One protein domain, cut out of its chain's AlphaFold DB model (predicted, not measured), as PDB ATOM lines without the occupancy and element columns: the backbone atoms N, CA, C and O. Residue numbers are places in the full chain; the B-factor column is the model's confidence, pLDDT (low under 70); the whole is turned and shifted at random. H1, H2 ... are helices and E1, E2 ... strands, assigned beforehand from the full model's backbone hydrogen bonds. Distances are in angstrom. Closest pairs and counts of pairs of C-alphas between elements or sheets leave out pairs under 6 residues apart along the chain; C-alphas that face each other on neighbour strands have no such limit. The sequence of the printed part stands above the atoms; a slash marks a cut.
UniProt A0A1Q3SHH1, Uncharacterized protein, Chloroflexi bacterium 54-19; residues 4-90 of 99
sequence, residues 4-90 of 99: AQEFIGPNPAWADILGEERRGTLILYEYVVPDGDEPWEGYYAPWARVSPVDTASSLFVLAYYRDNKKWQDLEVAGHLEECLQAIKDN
ATOM      1  N   ALA A   4      -5.505 -12.837  30.696       58.34
ATOM      2  CA  ALA A   4      -6.817 -13.461  30.907       58.34
ATOM      3  C   ALA A   4      -6.908 -14.942  30.478       58.34
ATOM      4  O   ALA A   4      -7.440 -15.762  31.221       58.34
ATOM      5  N   GLN A   5      -6.353 -15.291  29.310       64.06
ATOM      6  CA  GLN A   5      -6.408 -16.659  28.778       64.06
ATOM      7  C   GLN A   5      -5.564 -17.657  29.601       64.06
ATOM      8  O   GLN A   5      -5.876 -18.843  29.630       64.06
ATOM      9  N   GLU A   6      -4.519 -17.191  30.298       67.31
ATOM     10  CA  GLU A   6      -3.680 -18.042  31.160       67.31
ATOM     11  C   GLU A   6      -4.448 -18.511  32.409       67.31
ATOM     12  O   GLU A   6      -4.201 -19.611  32.896       67.31
ATOM     13  N   PHE A   7      -5.422 -17.725  32.888       64.75
ATOM     14  CA  PHE A   7      -6.215 -18.050  34.080       64.75
ATOM     15  C   PHE A   7      -7.287 -19.117  33.839       64.75
ATOM     16  O   PHE A   7      -7.600 -19.892  34.740       64.75
ATOM     17  N   ILE A   8      -7.857 -19.178  32.633       68.31
ATOM     18  CA  ILE A   8      -8.883 -20.179  32.312       68.31
ATOM     19  C   ILE A   8      -8.263 -21.558  32.020       68.31
ATOM     20  O   ILE A   8      -8.849 -22.583  32.369       68.31
ATOM     21  N   GLY A   9      -7.013 -21.607  31.547       62.91
ATOM     22  CA  GLY A   9      -6.243 -22.849  31.417       62.91
ATOM     23  C   GLY A   9      -6.786 -23.818  30.348       62.91
ATOM     24  O   GLY A   9      -7.742 -23.506  29.645       62.91
ATOM     25  N   PRO A  10      -6.193 -25.019  30.201       64.69
ATOM     26  CA  PRO A  10      -6.492 -25.951  29.106       64.69
ATOM     27  C   PRO A  10      -7.758 -26.801  29.325       64.69
ATOM     28  O   PRO A  10      -7.905 -27.852  28.703       64.69
ATOM     29  N   ASN A  11      -8.647 -26.420  30.247       67.50
ATOM     30  CA  ASN A  11      -9.842 -27.218  30.521       67.50
ATOM     31  C   ASN A  11     -10.768 -27.196  29.283       67.50
ATOM     32  O   ASN A  11     -11.091 -26.104  28.816       67.50
ATOM     33  N   PRO A  12     -11.220 -28.360  28.771       72.25
ATOM     34  CA  PRO A  12     -12.103 -28.436  27.605       72.25
ATOM     35  C   PRO A  12     -13.380 -27.595  27.716       72.25
ATOM     36  O   PRO A  12     -13.878 -27.129  26.698       72.25
ATOM     37  N   ALA A  13     -13.883 -27.352  28.932       69.38
ATOM     38  CA  ALA A  13     -15.029 -26.473  29.167       69.38
ATOM     39  C   ALA A  13     -14.792 -25.025  28.694       69.38
ATOM     40  O   ALA A  13     -15.745 -24.293  28.453       69.38
ATOM     41  N   TRP A  14     -13.535 -24.608  28.534       77.75
ATOM     42  CA  TRP A  14     -13.160 -23.277  28.057       77.75
ATOM     43  C   TRP A  14     -12.792 -23.224  26.576       77.75
ATOM     44  O   TRP A  14     -12.354 -22.171  26.120       77.75
ATOM     45  N   ALA A  15     -12.922 -24.324  25.828       77.56
ATOM     46  CA  ALA A  15     -12.493 -24.381  24.428       77.56
ATOM     47  C   ALA A  15     -13.144 -23.286  23.562       77.56
ATOM     48  O   ALA A  15     -12.484 -22.725  22.690       77.56
ATOM     49  N   ASP A  16     -14.391 -22.937  23.878       80.50
ATOM     50  CA  ASP A  16     -15.191 -21.940  23.164       80.50
ATOM     51  C   ASP A  16     -15.228 -20.574  23.881       80.50
ATOM     52  O   ASP A  16     -16.036 -19.711  23.536       80.50
ATOM     53  N   ILE A  17     -14.379 -20.367  24.900       85.75
ATOM     54  CA  ILE A  17     -14.387 -19.168  25.746       85.75
ATOM     55  C   ILE A  17     -13.123 -18.323  25.531       85.75
ATOM     56  O   ILE A  17     -11.985 -18.775  25.697       85.75
ATOM     57  N   LEU A  18     -13.326 -17.042  25.224       87.06
ATOM     58  CA  LEU A  18     -12.271 -16.035  25.130       87.06
ATOM     59  C   LEU A  18     -12.219 -15.203  26.415       87.06
ATOM     60  O   LEU A  18     -13.230 -14.651  26.841       87.06
ATOM     61  N   GLY A  19     -11.035 -15.061  27.011       88.56
ATOM     62  CA  GLY A  19     -10.814 -14.179  28.155       88.56
ATOM     63  C   GLY A  19     -10.152 -12.856  27.768       88.56
ATOM     64  O   GLY A  19      -9.117 -12.832  27.100       88.56
ATOM     65  N   GLU A  20     -10.675 -11.739  28.276       89.19
ATOM     66  CA  GLU A  20     -10.074 -10.413  28.139       89.19
ATOM     67  C   GLU A  20      -9.973  -9.690  29.488       89.19
ATOM     68  O   GLU A  20     -10.951  -9.547  30.212       89.19
ATOM     69  N   GLU A  21      -8.792  -9.163  29.806       87.94
ATOM     70  CA  GLU A  21      -8.585  -8.342  31.000       87.94
ATOM     71  C   GLU A  21      -8.666  -6.850  30.644       87.94
ATOM     72  O   GLU A  21      -7.915  -6.361  29.791       87.94
ATOM     73  N   ARG A  22      -9.545  -6.107  31.324       86.19
ATOM     74  CA  ARG A  22      -9.702  -4.652  31.197       86.19
ATOM     75  C   ARG A  22      -9.724  -4.001  32.575       86.19
ATOM     76  O   ARG A  22     -10.665  -4.191  33.338       86.19
ATOM     77  N   ARG A  23      -8.709  -3.180  32.877       85.50
ATOM     78  CA  ARG A  23      -8.599  -2.423  34.146       85.50
ATOM     79  C   ARG A  23      -8.807  -3.308  35.394       85.50
ATOM     80  O   ARG A  23      -9.515  -2.915  36.313       85.50
ATOM     81  N   GLY A  24      -8.232  -4.513  35.398       84.31
ATOM     82  CA  GLY A  24      -8.352  -5.482  36.497       84.31
ATOM     83  C   GLY A  24      -9.648  -6.303  36.517       84.31
ATOM     84  O   GLY A  24      -9.758  -7.220  37.317       84.31
ATOM     85  N   THR A  25     -10.616  -6.019  35.640       89.25
ATOM     86  CA  THR A  25     -11.780  -6.891  35.415       89.25
ATOM     87  C   THR A  25     -11.456  -7.921  34.341       89.25
ATOM     88  O   THR A  25     -10.994  -7.555  33.258       89.25
ATOM     89  N   LEU A  26     -11.751  -9.187  34.612       91.19
ATOM     90  CA  LEU A  26     -11.747 -10.257  33.622       91.19
ATOM     91  C   LEU A  26     -13.138 -10.349  32.991       91.19
ATOM     92  O   LEU A  26     -14.118 -10.536  33.702       91.19
ATOM     93  N   ILE A  27     -13.237 -10.222  31.673       92.19
ATOM     94  CA  ILE A  27     -14.460 -10.459  30.904       92.19
ATOM     95  C   ILE A  27     -14.257 -11.749  30.115       92.19
ATOM     96  O   ILE A  27     -13.235 -11.916  29.449       92.19
ATOM     97  N   LEU A  28     -15.222 -12.651  30.208       91.62
ATOM     98  CA  LEU A  28     -15.268 -13.908  29.483       91.62
ATOM     99  C   LEU A  28     -16.354 -13.814  28.420       91.62
ATOM    100  O   LEU A  28     -17.479 -13.383  28.699       91.62
ATOM    101  N   TYR A  29     -15.999 -14.220  27.212       89.62
ATOM    102  CA  TYR A  29     -16.882 -14.231  26.063       89.62
ATOM    103  C   TYR A  29     -17.082 -15.661  25.596       89.62
ATOM    104  O   TYR A  29     -16.103 -16.389  25.450       89.62
ATOM    105  N   GLU A  30     -18.323 -16.039  25.330       87.75
ATOM    106  CA  GLU A  30     -18.651 -17.319  24.713       87.75
ATOM    107  C   GLU A  30     -18.735 -17.176  23.196       87.75
ATOM    108  O   GLU A  30     -19.142 -16.129  22.683       87.75
ATOM    109  N   TYR A  31     -18.332 -18.216  22.475       84.81
ATOM    110  CA  TYR A  31     -18.551 -18.301  21.041       84.81
ATOM    111  C   TYR A  31     -20.004 -18.695  20.755       84.81
ATOM    112  O   TYR A  31     -20.450 -19.783  21.116       84.81
ATOM    113  N   VAL A  32     -20.736 -17.804  20.091       82.94
ATOM    114  CA  VAL A  32     -22.135 -17.983  19.695       82.94
ATOM    115  C   VAL A  32     -22.194 -18.238  18.197       82.94
ATOM    116  O   VAL A  32     -21.678 -17.440  17.415       82.94
ATOM    117  N   VAL A  33     -22.865 -19.318  17.796       80.00
ATOM    118  CA  VAL A  33     -23.230 -19.586  16.400       80.00
ATOM    119  C   VAL A  33     -24.730 -19.317  16.267       80.00
ATOM    120  O   VAL A  33     -25.502 -19.983  16.953       80.00
ATOM    121  N   PRO A  34     -25.166 -18.330  15.464       72.31
ATOM    122  CA  PRO A  34     -26.588 -18.079  15.253       72.31
ATOM    123  C   PRO A  34     -27.273 -19.288  14.607       72.31
ATOM    124  O   PRO A  34     -26.719 -19.886  13.685       72.31
ATOM    125  N   ASP A  35     -28.503 -19.592  15.022       65.94
ATOM    126  CA  ASP A  35     -29.356 -20.538  14.301       65.94
ATOM    127  C   ASP A  35     -29.746 -19.945  12.938       65.94
ATOM    128  O   ASP A  35     -30.574 -19.034  12.840       65.94
ATOM    129  N   GLY A  36     -29.128 -20.448  11.869       60.72
ATOM    130  CA  GLY A  36     -29.414 -20.061  10.492       60.72
ATOM    131  C   GLY A  36     -28.669 -20.932   9.480       60.72
ATOM    132  O   GLY A  36     -27.628 -21.504   9.788       60.72
ATOM    133  N   ASP A  37     -29.194 -21.013   8.253       54.97
ATOM    134  CA  ASP A  37     -28.608 -21.777   7.132       54.97
ATOM    135  C   ASP A  37     -27.232 -21.246   6.661       54.97
ATOM    136  O   ASP A  37     -26.589 -21.848   5.798       54.97
ATOM    137  N   GLU A  38     -26.753 -20.130   7.221       58.12
ATOM    138  CA  GLU A  38     -25.477 -19.502   6.878       58.12
ATOM    139  C   GLU A  38     -24.462 -19.627   8.038       58.12
ATOM    140  O   GLU A  38     -24.475 -18.821   8.968       58.12
ATOM    141  N   PRO A  39     -23.540 -20.610   7.998       53.97
ATOM    142  CA  PRO A  39     -22.633 -20.952   9.106       53.97
ATOM    143  C   PRO A  39     -21.467 -19.969   9.345       53.97
ATOM    144  O   PRO A  39     -20.553 -20.274  10.113       53.97
ATOM    145  N   TRP A  40     -21.424 -18.821   8.664       58.19
ATOM    146  CA  TRP A  40     -20.167 -18.088   8.453       58.19
ATOM    147  C   TRP A  40     -19.832 -17.006   9.486       58.19
ATOM    148  O   TRP A  40     -18.717 -16.494   9.448       58.19
ATOM    149  N   GLU A  41     -20.718 -16.667  10.424       66.88
ATOM    150  CA  GLU A  41     -20.442 -15.592  11.392       66.88
ATOM    151  C   GLU A  41     -20.806 -15.983  12.824       66.88
ATOM    152  O   GLU A  41     -21.649 -15.370  13.478       66.88
ATOM    153  N   GLY A  42     -20.135 -17.011  13.348       75.88
ATOM    154  CA  GLY A  42     -20.064 -17.144  14.797       75.88
ATOM    155  C   GLY A  42     -19.274 -15.976  15.399       75.88
ATOM    156  O   GLY A  42     -18.262 -15.541  14.840       75.88
ATOM    157  N   TYR A  43     -19.735 -15.448  16.526       83.75
ATOM    158  CA  TYR A  43     -19.165 -14.267  17.174       83.75
ATOM    159  C   TYR A  43     -18.982 -14.493  18.673       83.75
ATOM    160  O   TYR A  43     -19.623 -15.347  19.272       83.75
ATOM    161  N   TYR A  44     -18.099 -13.711  19.293       86.81
ATOM    162  CA  TYR A  44     -17.876 -13.766  20.737       86.81
ATOM    163  C   TYR A  44     -18.806 -12.790  21.463       86.81
ATOM    164  O   TYR A  44     -18.694 -11.573  21.286       86.81
ATOM    165  N   ALA A  45     -19.709 -13.314  22.289       87.88
ATOM    166  CA  ALA A  45     -20.642 -12.535  23.098       87.88
ATOM    167  C   ALA A  45     -20.170 -12.479  24.559       87.88
ATOM    168  O   ALA A  45     -19.729 -13.498  25.087       87.88
ATOM    169  N   PRO A  46     -20.225 -11.316  25.239       90.62
ATOM    170  CA  PRO A  46     -19.874 -11.245  26.652       90.62
ATOM    171  C   PRO A  46     -20.865 -12.074  27.460       90.62
ATOM    172  O   PRO A  46     -22.073 -11.943  27.288       90.62
ATOM    173  N   TRP A  47     -20.336 -12.891  28.358       87.81
ATOM    174  CA  TRP A  47     -21.107 -13.953  28.991       87.81
ATOM    175  C   TRP A  47     -20.885 -13.996  30.507       87.81
ATOM    176  O   TRP A  47     -21.845 -14.036  31.279       87.81
ATOM    177  N   ALA A  48     -19.640 -13.828  30.960       92.94
ATOM    178  CA  ALA A  48     -19.311 -13.675  32.376       92.94
ATOM    179  C   ALA A  48     -18.297 -12.544  32.596       92.94
ATOM    180  O   ALA A  48     -17.517 -12.207  31.707       92.94
ATOM    181  N   ARG A  49     -18.281 -11.947  33.790       93.75
ATOM    182  CA  ARG A  49     -17.181 -11.073  34.218       93.75
ATOM    183  C   ARG A  49     -16.827 -11.325  35.675       93.75
ATOM    184  O   ARG A  49     -17.699 -11.596  36.492       93.75
ATOM    185  N   VAL A  50     -15.556 -11.149  35.996       93.25
ATOM    186  CA  VAL A  50     -15.017 -11.192  37.350       93.25
ATOM    187  C   VAL A  50     -14.356  -9.845  37.614       93.25
ATOM    188  O   VAL A  50     -13.352  -9.501  36.986       93.25
ATOM    189  N   SER A  51     -14.963  -9.042  38.483       92.31
ATOM    190  CA  SER A  51     -14.529  -7.671  38.775       92.31
ATOM    191  C   SER A  51     -14.004  -7.568  40.203       92.31
ATOM    192  O   SER A  51     -14.617  -8.144  41.096       92.31
ATOM    193  N   PRO A  52     -12.909  -6.831  40.454       90.50
ATOM    194  CA  PRO A  52     -12.444  -6.601  41.813       90.50
ATOM    195  C   PRO A  52     -13.479  -5.770  42.583       90.50
ATOM    196  O   PRO A  52     -14.004  -4.792  42.048       90.50
ATOM    197  N   VAL A  53     -13.755  -6.146  43.832       85.19
ATOM    198  CA  VAL A  53     -14.587  -5.361  44.764       85.19
ATOM    199  C   VAL A  53     -13.846  -4.089  45.159       85.19
ATOM    200  O   VAL A  53     -14.396  -2.990  45.135       85.19
ATOM    201  N   ASP A  54     -12.559  -4.248  45.459       76.94
ATOM    202  CA  ASP A  54     -11.595  -3.175  45.609       76.94
ATOM    203  C   ASP A  54     -10.218  -3.667  45.122       76.94
ATOM    204  O   ASP A  54      -9.943  -4.867  45.060       76.94
ATOM    205  N   THR A  55      -9.338  -2.749  44.726       66.25
ATOM    206  CA  THR A  55      -8.028  -3.112  44.157       66.25
ATOM    207  C   THR A  55      -6.992  -3.553  45.197       66.25
ATOM    208  O   THR A  55      -5.880  -3.908  44.816       66.25
ATOM    209  N   ALA A  56      -7.306  -3.495  46.493       72.69
ATOM    210  CA  ALA A  56      -6.397  -3.801  47.596       72.69
ATOM    211  C   ALA A  56      -6.655  -5.182  48.230       72.69
ATOM    212  O   ALA A  56      -5.723  -5.788  48.751       72.69
ATOM    213  N   SER A  57      -7.886  -5.693  48.184       68.75
ATOM    214  CA  SER A  57      -8.317  -6.883  48.925       68.75
ATOM    215  C   SER A  57      -8.167  -8.196  48.162       68.75
ATOM    216  O   SER A  57      -8.331  -9.257  48.755       68.75
ATOM    217  N   SER A  58      -7.826  -8.162  46.867       77.88
ATOM    218  CA  SER A  58      -7.817  -9.359  45.999       77.88
ATOM    219  C   SER A  58      -9.146 -10.136  46.026       77.88
ATOM    220  O   SER A  58      -9.168 -11.338  45.751       77.88
ATOM    221  N   LEU A  59     -10.238  -9.444  46.374       88.12
ATOM    222  CA  LEU A  59     -11.600  -9.954  46.356       88.12
ATOM    223  C   LEU A  59     -12.265  -9.545  45.051       88.12
ATOM    224  O   LEU A  59     -12.220  -8.383  44.642       88.12
ATOM    225  N   PHE A  60     -12.919 -10.507  44.427       90.56
ATOM    226  CA  PHE A  60     -13.626 -10.359  43.176       90.56
ATOM    227  C   PHE A  60     -15.086 -10.748  43.345       90.56
ATOM    228  O   PHE A  60     -15.418 -11.567  44.195       90.56
ATOM    229  N   VAL A  61     -15.944 -10.173  42.511       93.56
ATOM    230  CA  VAL A  61     -17.350 -10.541  42.360       93.56
ATOM    231  C   VAL A  61     -17.565 -11.073  40.956       93.56
ATOM    232  O   VAL A  61     -17.109 -10.480  39.970       93.56
ATOM    233  N   LEU A  62     -18.272 -12.195  40.880       94.56
ATOM    234  CA  LEU A  62     -18.714 -12.795  39.632       94.56
ATOM    235  C   LEU A  62     -20.043 -12.172  39.192       94.56
ATOM    236  O   LEU A  62     -20.976 -12.057  39.979       94.56
ATOM    237  N   ALA A  63     -20.155 -11.824  37.914       94.88
ATOM    238  CA  ALA A  63     -21.407 -11.419  37.291       94.88
ATOM    239  C   ALA A  63     -21.616 -12.156  35.970       94.88
ATOM    240  O   ALA A  63     -20.654 -12.504  35.281       94.88
ATOM    241  N   TYR A  64     -22.876 -12.330  35.584       93.62
ATOM    242  CA  TYR A  64     -23.254 -12.875  34.280       93.62
ATOM    243  C   TYR A  64     -23.943 -11.812  33.426       93.62
ATOM    244  O   TYR A  64     -24.505 -10.835  33.942       93.62
ATOM    245  N   TYR A  65     -23.860 -11.980  32.109       92.56
ATOM    246  CA  TYR A  65     -24.512 -11.090  31.161       92.56
ATOM    247  C   TYR A  65     -25.915 -11.604  30.842       92.56
ATOM    248  O   TYR A  65     -26.096 -12.752  30.453       92.56
ATOM    249  N   ARG A  66     -26.926 -10.760  31.038       87.31
ATOM    250  CA  ARG A  66     -28.328 -11.105  30.777       87.31
ATOM    251  C   ARG A  66     -28.728 -10.783  29.345       87.31
ATOM    252  O   ARG A  66     -28.219  -9.829  28.759       87.31
ATOM    253  N   ASP A  67     -29.800 -11.418  28.882       83.88
ATOM    254  CA  ASP A  67     -30.445 -11.145  27.584       83.88
ATOM    255  C   ASP A  67     -30.837  -9.670  27.396       83.88
ATOM    256  O   ASP A  67     -30.833  -9.131  26.290       83.88
ATOM    257  N   ASN A  68     -31.129  -8.968  28.496       85.12
ATOM    258  CA  ASN A  68     -31.433  -7.535  28.486       85.12
ATOM    259  C   ASN A  68     -30.187  -6.635  28.363       85.12
ATOM    260  O   ASN A  68     -30.287  -5.423  28.573       85.12
ATOM    261  N   LYS A  69     -29.026  -7.218  28.040       85.75
ATOM    262  CA  LYS A  69     -27.738  -6.548  27.844       85.75
ATOM    263  C   LYS A  69     -27.187  -5.867  29.101       85.75
ATOM    264  O   LYS A  69     -26.428  -4.897  29.007       85.75
ATOM    265  N   LYS A  70     -27.559  -6.361  30.285       91.38
ATOM    266  CA  LYS A  70     -27.064  -5.872  31.580       91.38
ATOM    267  C   LYS A  70     -26.317  -6.965  32.328       91.38
ATOM    268  O   LYS A  70     -26.684  -8.133  32.279       91.38
ATOM    269  N   TRP A  71     -25.303  -6.543  33.071       93.88
ATOM    270  CA  TRP A  71     -24.621  -7.399  34.031       93.88
ATOM    271  C   TRP A  71     -25.460  -7.555  35.291       93.88
ATOM    272  O   TRP A  71     -26.034  -6.575  35.775       93.88
ATOM    273  N   GLN A  72     -25.495  -8.767  35.826       94.50
ATOM    274  CA  GLN A  72     -26.062  -9.050  37.133       94.50
ATOM    275  C   GLN A  72     -25.032  -9.793  37.971       94.50
ATOM    276  O   GLN A  72     -24.549 -10.854  37.576       94.50
ATOM    277  N   ASP A  73     -24.704  -9.204  39.114       94.31
ATOM    278  CA  ASP A  73     -23.775  -9.788  40.069       94.31
ATOM    279  C   ASP A  73     -24.423 -11.025  40.716       94.31
ATOM    280  O   ASP A  73     -25.628 -11.052  40.988       94.31
ATOM    281  N   LEU A  74     -23.620 -12.066  40.907       91.69
ATOM    282  CA  LEU A  74     -23.983 -13.299  41.592       91.69
ATOM    283  C   LEU A  74     -23.504 -13.231  43.046       91.69
ATOM    284  O   LEU A  74     -22.589 -12.477  43.375       91.69
ATOM    285  N   GLU A  75     -24.070 -14.065  43.916       89.19
ATOM    286  CA  GLU A  75     -23.647 -14.188  45.323       89.19
ATOM    287  C   GLU A  75     -22.337 -14.993  45.470       89.19
ATOM    288  O   GLU A  75     -22.155 -15.760  46.411       89.19
ATOM    289  N   VAL A  76     -21.411 -14.824  44.523       85.44
ATOM    290  CA  VAL A  76     -20.061 -15.392  44.549       85.44
ATOM    291  C   VAL A  76     -19.081 -14.239  44.638       85.44
ATOM    292  O   VAL A  76     -18.881 -13.493  43.674       85.44
ATOM    293  N   ALA A  77     -18.481 -14.112  45.819       83.44
ATOM    294  CA  ALA A  77     -17.403 -13.183  46.097       83.44
ATOM    295  C   ALA A  77     -16.227 -13.940  46.719       83.44
ATOM    296  O   ALA A  77     -16.420 -14.702  47.665       83.44
ATOM    297  N   GLY A  78     -15.023 -13.737  46.191       87.19
ATOM    298  CA  GLY A  78     -13.849 -14.497  46.612       87.19
ATOM    299  C   GLY A  78     -12.623 -14.204  45.760       87.19
ATOM    300  O   GLY A  78     -12.540 -13.166  45.103       87.19
ATOM    301  N   HIS A  79     -11.663 -15.116  45.757       88.88
ATOM    302  CA  HIS A  79     -10.518 -15.032  44.858       88.88
ATOM    303  C   HIS A  79     -10.919 -15.323  43.404       88.88
ATOM    304  O   HIS A  79     -11.991 -15.865  43.113       88.88
ATOM    305  N   LEU A  80     -10.049 -14.944  42.463       86.88
ATOM    306  CA  LEU A  80     -10.297 -15.125  41.032       86.88
ATOM    307  C   LEU A  80     -10.561 -16.600  40.697       86.88
ATOM    308  O   LEU A  80     -11.488 -16.912  39.951       86.88
ATOM    309  N   GLU A  81      -9.783 -17.506  41.280       86.50
ATOM    310  CA  GLU A  81      -9.891 -18.949  41.083       86.50
ATOM    311  C   GLU A  81     -11.248 -19.492  41.541       86.50
ATOM    312  O   GLU A  81     -11.830 -20.330  40.854       86.50
ATOM    313  N   GLU A  82     -11.783 -18.986  42.653       89.12
ATOM    314  CA  GLU A  82     -13.092 -19.380  43.184       89.12
ATOM    315  C   GLU A  82     -14.221 -18.920  42.257       89.12
ATOM    316  O   GLU A  82     -15.136 -19.688  41.958       89.12
ATOM    317  N   CYS A  83     -14.116 -17.701  41.716       90.88
ATOM    318  CA  CYS A  83     -15.064 -17.196  40.723       90.88
ATOM    319  C   CYS A  83     -15.038 -18.046  39.443       90.88
ATOM    320  O   CYS A  83     -16.088 -18.411  38.916       90.88
ATOM    321  N   LEU A  84     -13.846 -18.395  38.949       89.00
ATOM    322  CA  LEU A  84     -13.690 -19.247  37.766       89.00
ATOM    323  C   LEU A  84     -14.196 -20.672  38.010       89.00
ATOM    324  O   LEU A  84     -14.762 -21.285  37.104       89.00
ATOM    325  N   GLN A  85     -14.007 -21.200  39.219       87.19
ATOM    326  CA  GLN A  85     -14.518 -22.509  39.605       87.19
ATOM    327  C   GLN A  85     -16.052 -22.511  39.673       87.19
ATOM    328  O   GLN A  85     -16.674 -23.411  39.119       87.19
ATOM    329  N   ALA A  86     -16.673 -21.461  40.218       89.81
ATOM    330  CA  ALA A  86     -18.131 -21.325  40.244       89.81
ATOM    331  C   ALA A  86     -18.762 -21.270  38.838       89.81
ATOM    332  O   ALA A  86     -19.869 -21.778  38.642       89.81
ATOM    333  N   ILE A  87     -18.057 -20.691  37.854       89.69
ATOM    334  CA  ILE A  87     -18.471 -20.751  36.444       89.69
ATOM    335  C   ILE A  87     -18.410 -22.196  35.944       89.69
ATOM    336  O   ILE A  87     -19.413 -22.678  35.430       89.69
ATOM    337  N   LYS A  88     -17.276 -22.897  36.124       86.06
ATOM    338  CA  LYS A  88     -17.092 -24.299  35.686       86.06
ATOM    339  C   LYS A  88     -18.151 -25.236  36.256       86.06
ATOM    340  O   LYS A  88     -18.684 -26.063  35.526       86.06
ATOM    341  N   ASP A  89     -18.443 -25.084  37.542       87.88
ATOM    342  CA  ASP A  89     -19.431 -25.901  38.249       87.88
ATOM    343  C   ASP A  89     -20.869 -25.483  37.917       87.88
ATOM    344  O   ASP A  89     -21.817 -26.144  38.336       87.88
ATOM    345  N   ASN A  90     -21.033 -24.390  37.162       85.62
ATOM    346  CA  ASN A  90     -22.306 -23.812  36.762       85.62
ATOM    347  C   ASN A  90     -23.287 -23.681  37.939       85.62
ATOM    348  O   ASN A  90     -24.459 -24.035  37.831       85.62
TER     349      ASN A  90
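What this domain is: This is residues 4 to 90 of the 99 residues of an uncharacterized protein of Chloroflexi bacterium 54-19 (UniProt A0A1Q3SHH1). One strongly twisted sheet of five strands winds back and forth as an antiparallel wall, with the short helix H1 over its edge strand E1 and the longer helix H2 over E4 on the same face, and no named helix on the other face. Residues 35 to 40, in the loop of the E2 and E3 hairpin, stick out at one end of the longest axis. The printed part has 87 residues, with two named helices and five named strands in the order H1 E1 E2 E3 E4 E5 H2; the sheet's order is E1 - E2 - E3 - E4 - E5, all antiparallel, and the class is mixed, helices and strands. The whole is compact, with a radius of gyration of the C-alphas of 13.8 A, yet elongated in outline, with spans of 49 by 31 by 25 A.

How they stand to each other: H1, residues 4 to 8, is on the sheet at a height of 7.5 A, over E1, residues 17 to 22; their closest C-alphas, those of Ala 4 and Gly 19, are 4.9 A apart. E1 begins a meander, each strand the antiparallel neighbour of the one before. It forms a hairpin with E2, residues 25 to 32, where N 20 and O 27 are 2.8 A apart, within hydrogen-bond range. E2 and E3, residues 43 to 52, form the next hairpin, with N 28 and O 48 at 2.8 A. E3 and E4, residues 60 to 65, form a hairpin with N 63 and O 49 at 2.8 A. E4 and E5, residues 71 to 78, form the last hairpin, with N 74 and O 62 at 2.8 A. E5 bends by 76 degrees at residue 75. H2, residues 80 to 88, is on the sheet at a height of 8.7 A, over E4 and only just over E3, on which 3 of its 9 C-alphas fall. It runs along the strands, at 21 degrees to E4 on the local plane; the closest C-alphas of H2 and E4, those of Leu 62 and Cys 83, are 5.8 A apart. H1 and H2 are close but not clearly touching, with the closest C-alphas, those of Ile 8 and Leu 84, 7.3 A apart. E1 and E5, the edge strands, are apart. In H2 every O i to N i+4 pair is within hydrogen-bond range; in H1 0 of 1 is, beside 1 of 2 O i to N i+3 pairs.

Where its parts are: H1 begins at C-alpha 4, (-6.817, -13.461, 30.907), and measures 7.2 A from first to last C-alpha. E1 measures 16.2 A, E2 21.8 A, E3 26.7 A, E4 16.2 A and E5 18.0 A. E3, the longest strand, begins at C-alpha 43, (-19.165, -14.267, 17.174). H2 measures 12.6 A and ends at C-alpha 88, (-17.092, -24.299, 35.686).

The domain as a whole: The two C-alphas farthest apart, those of Asp 37 and Ala 56, are 49.5 A apart. The printed part has no cut and no long link. The mean pLDDT of the printed part is 82.2; it is under 70 at residues 4 to 11, 13, 35 to 41, 55 and 57.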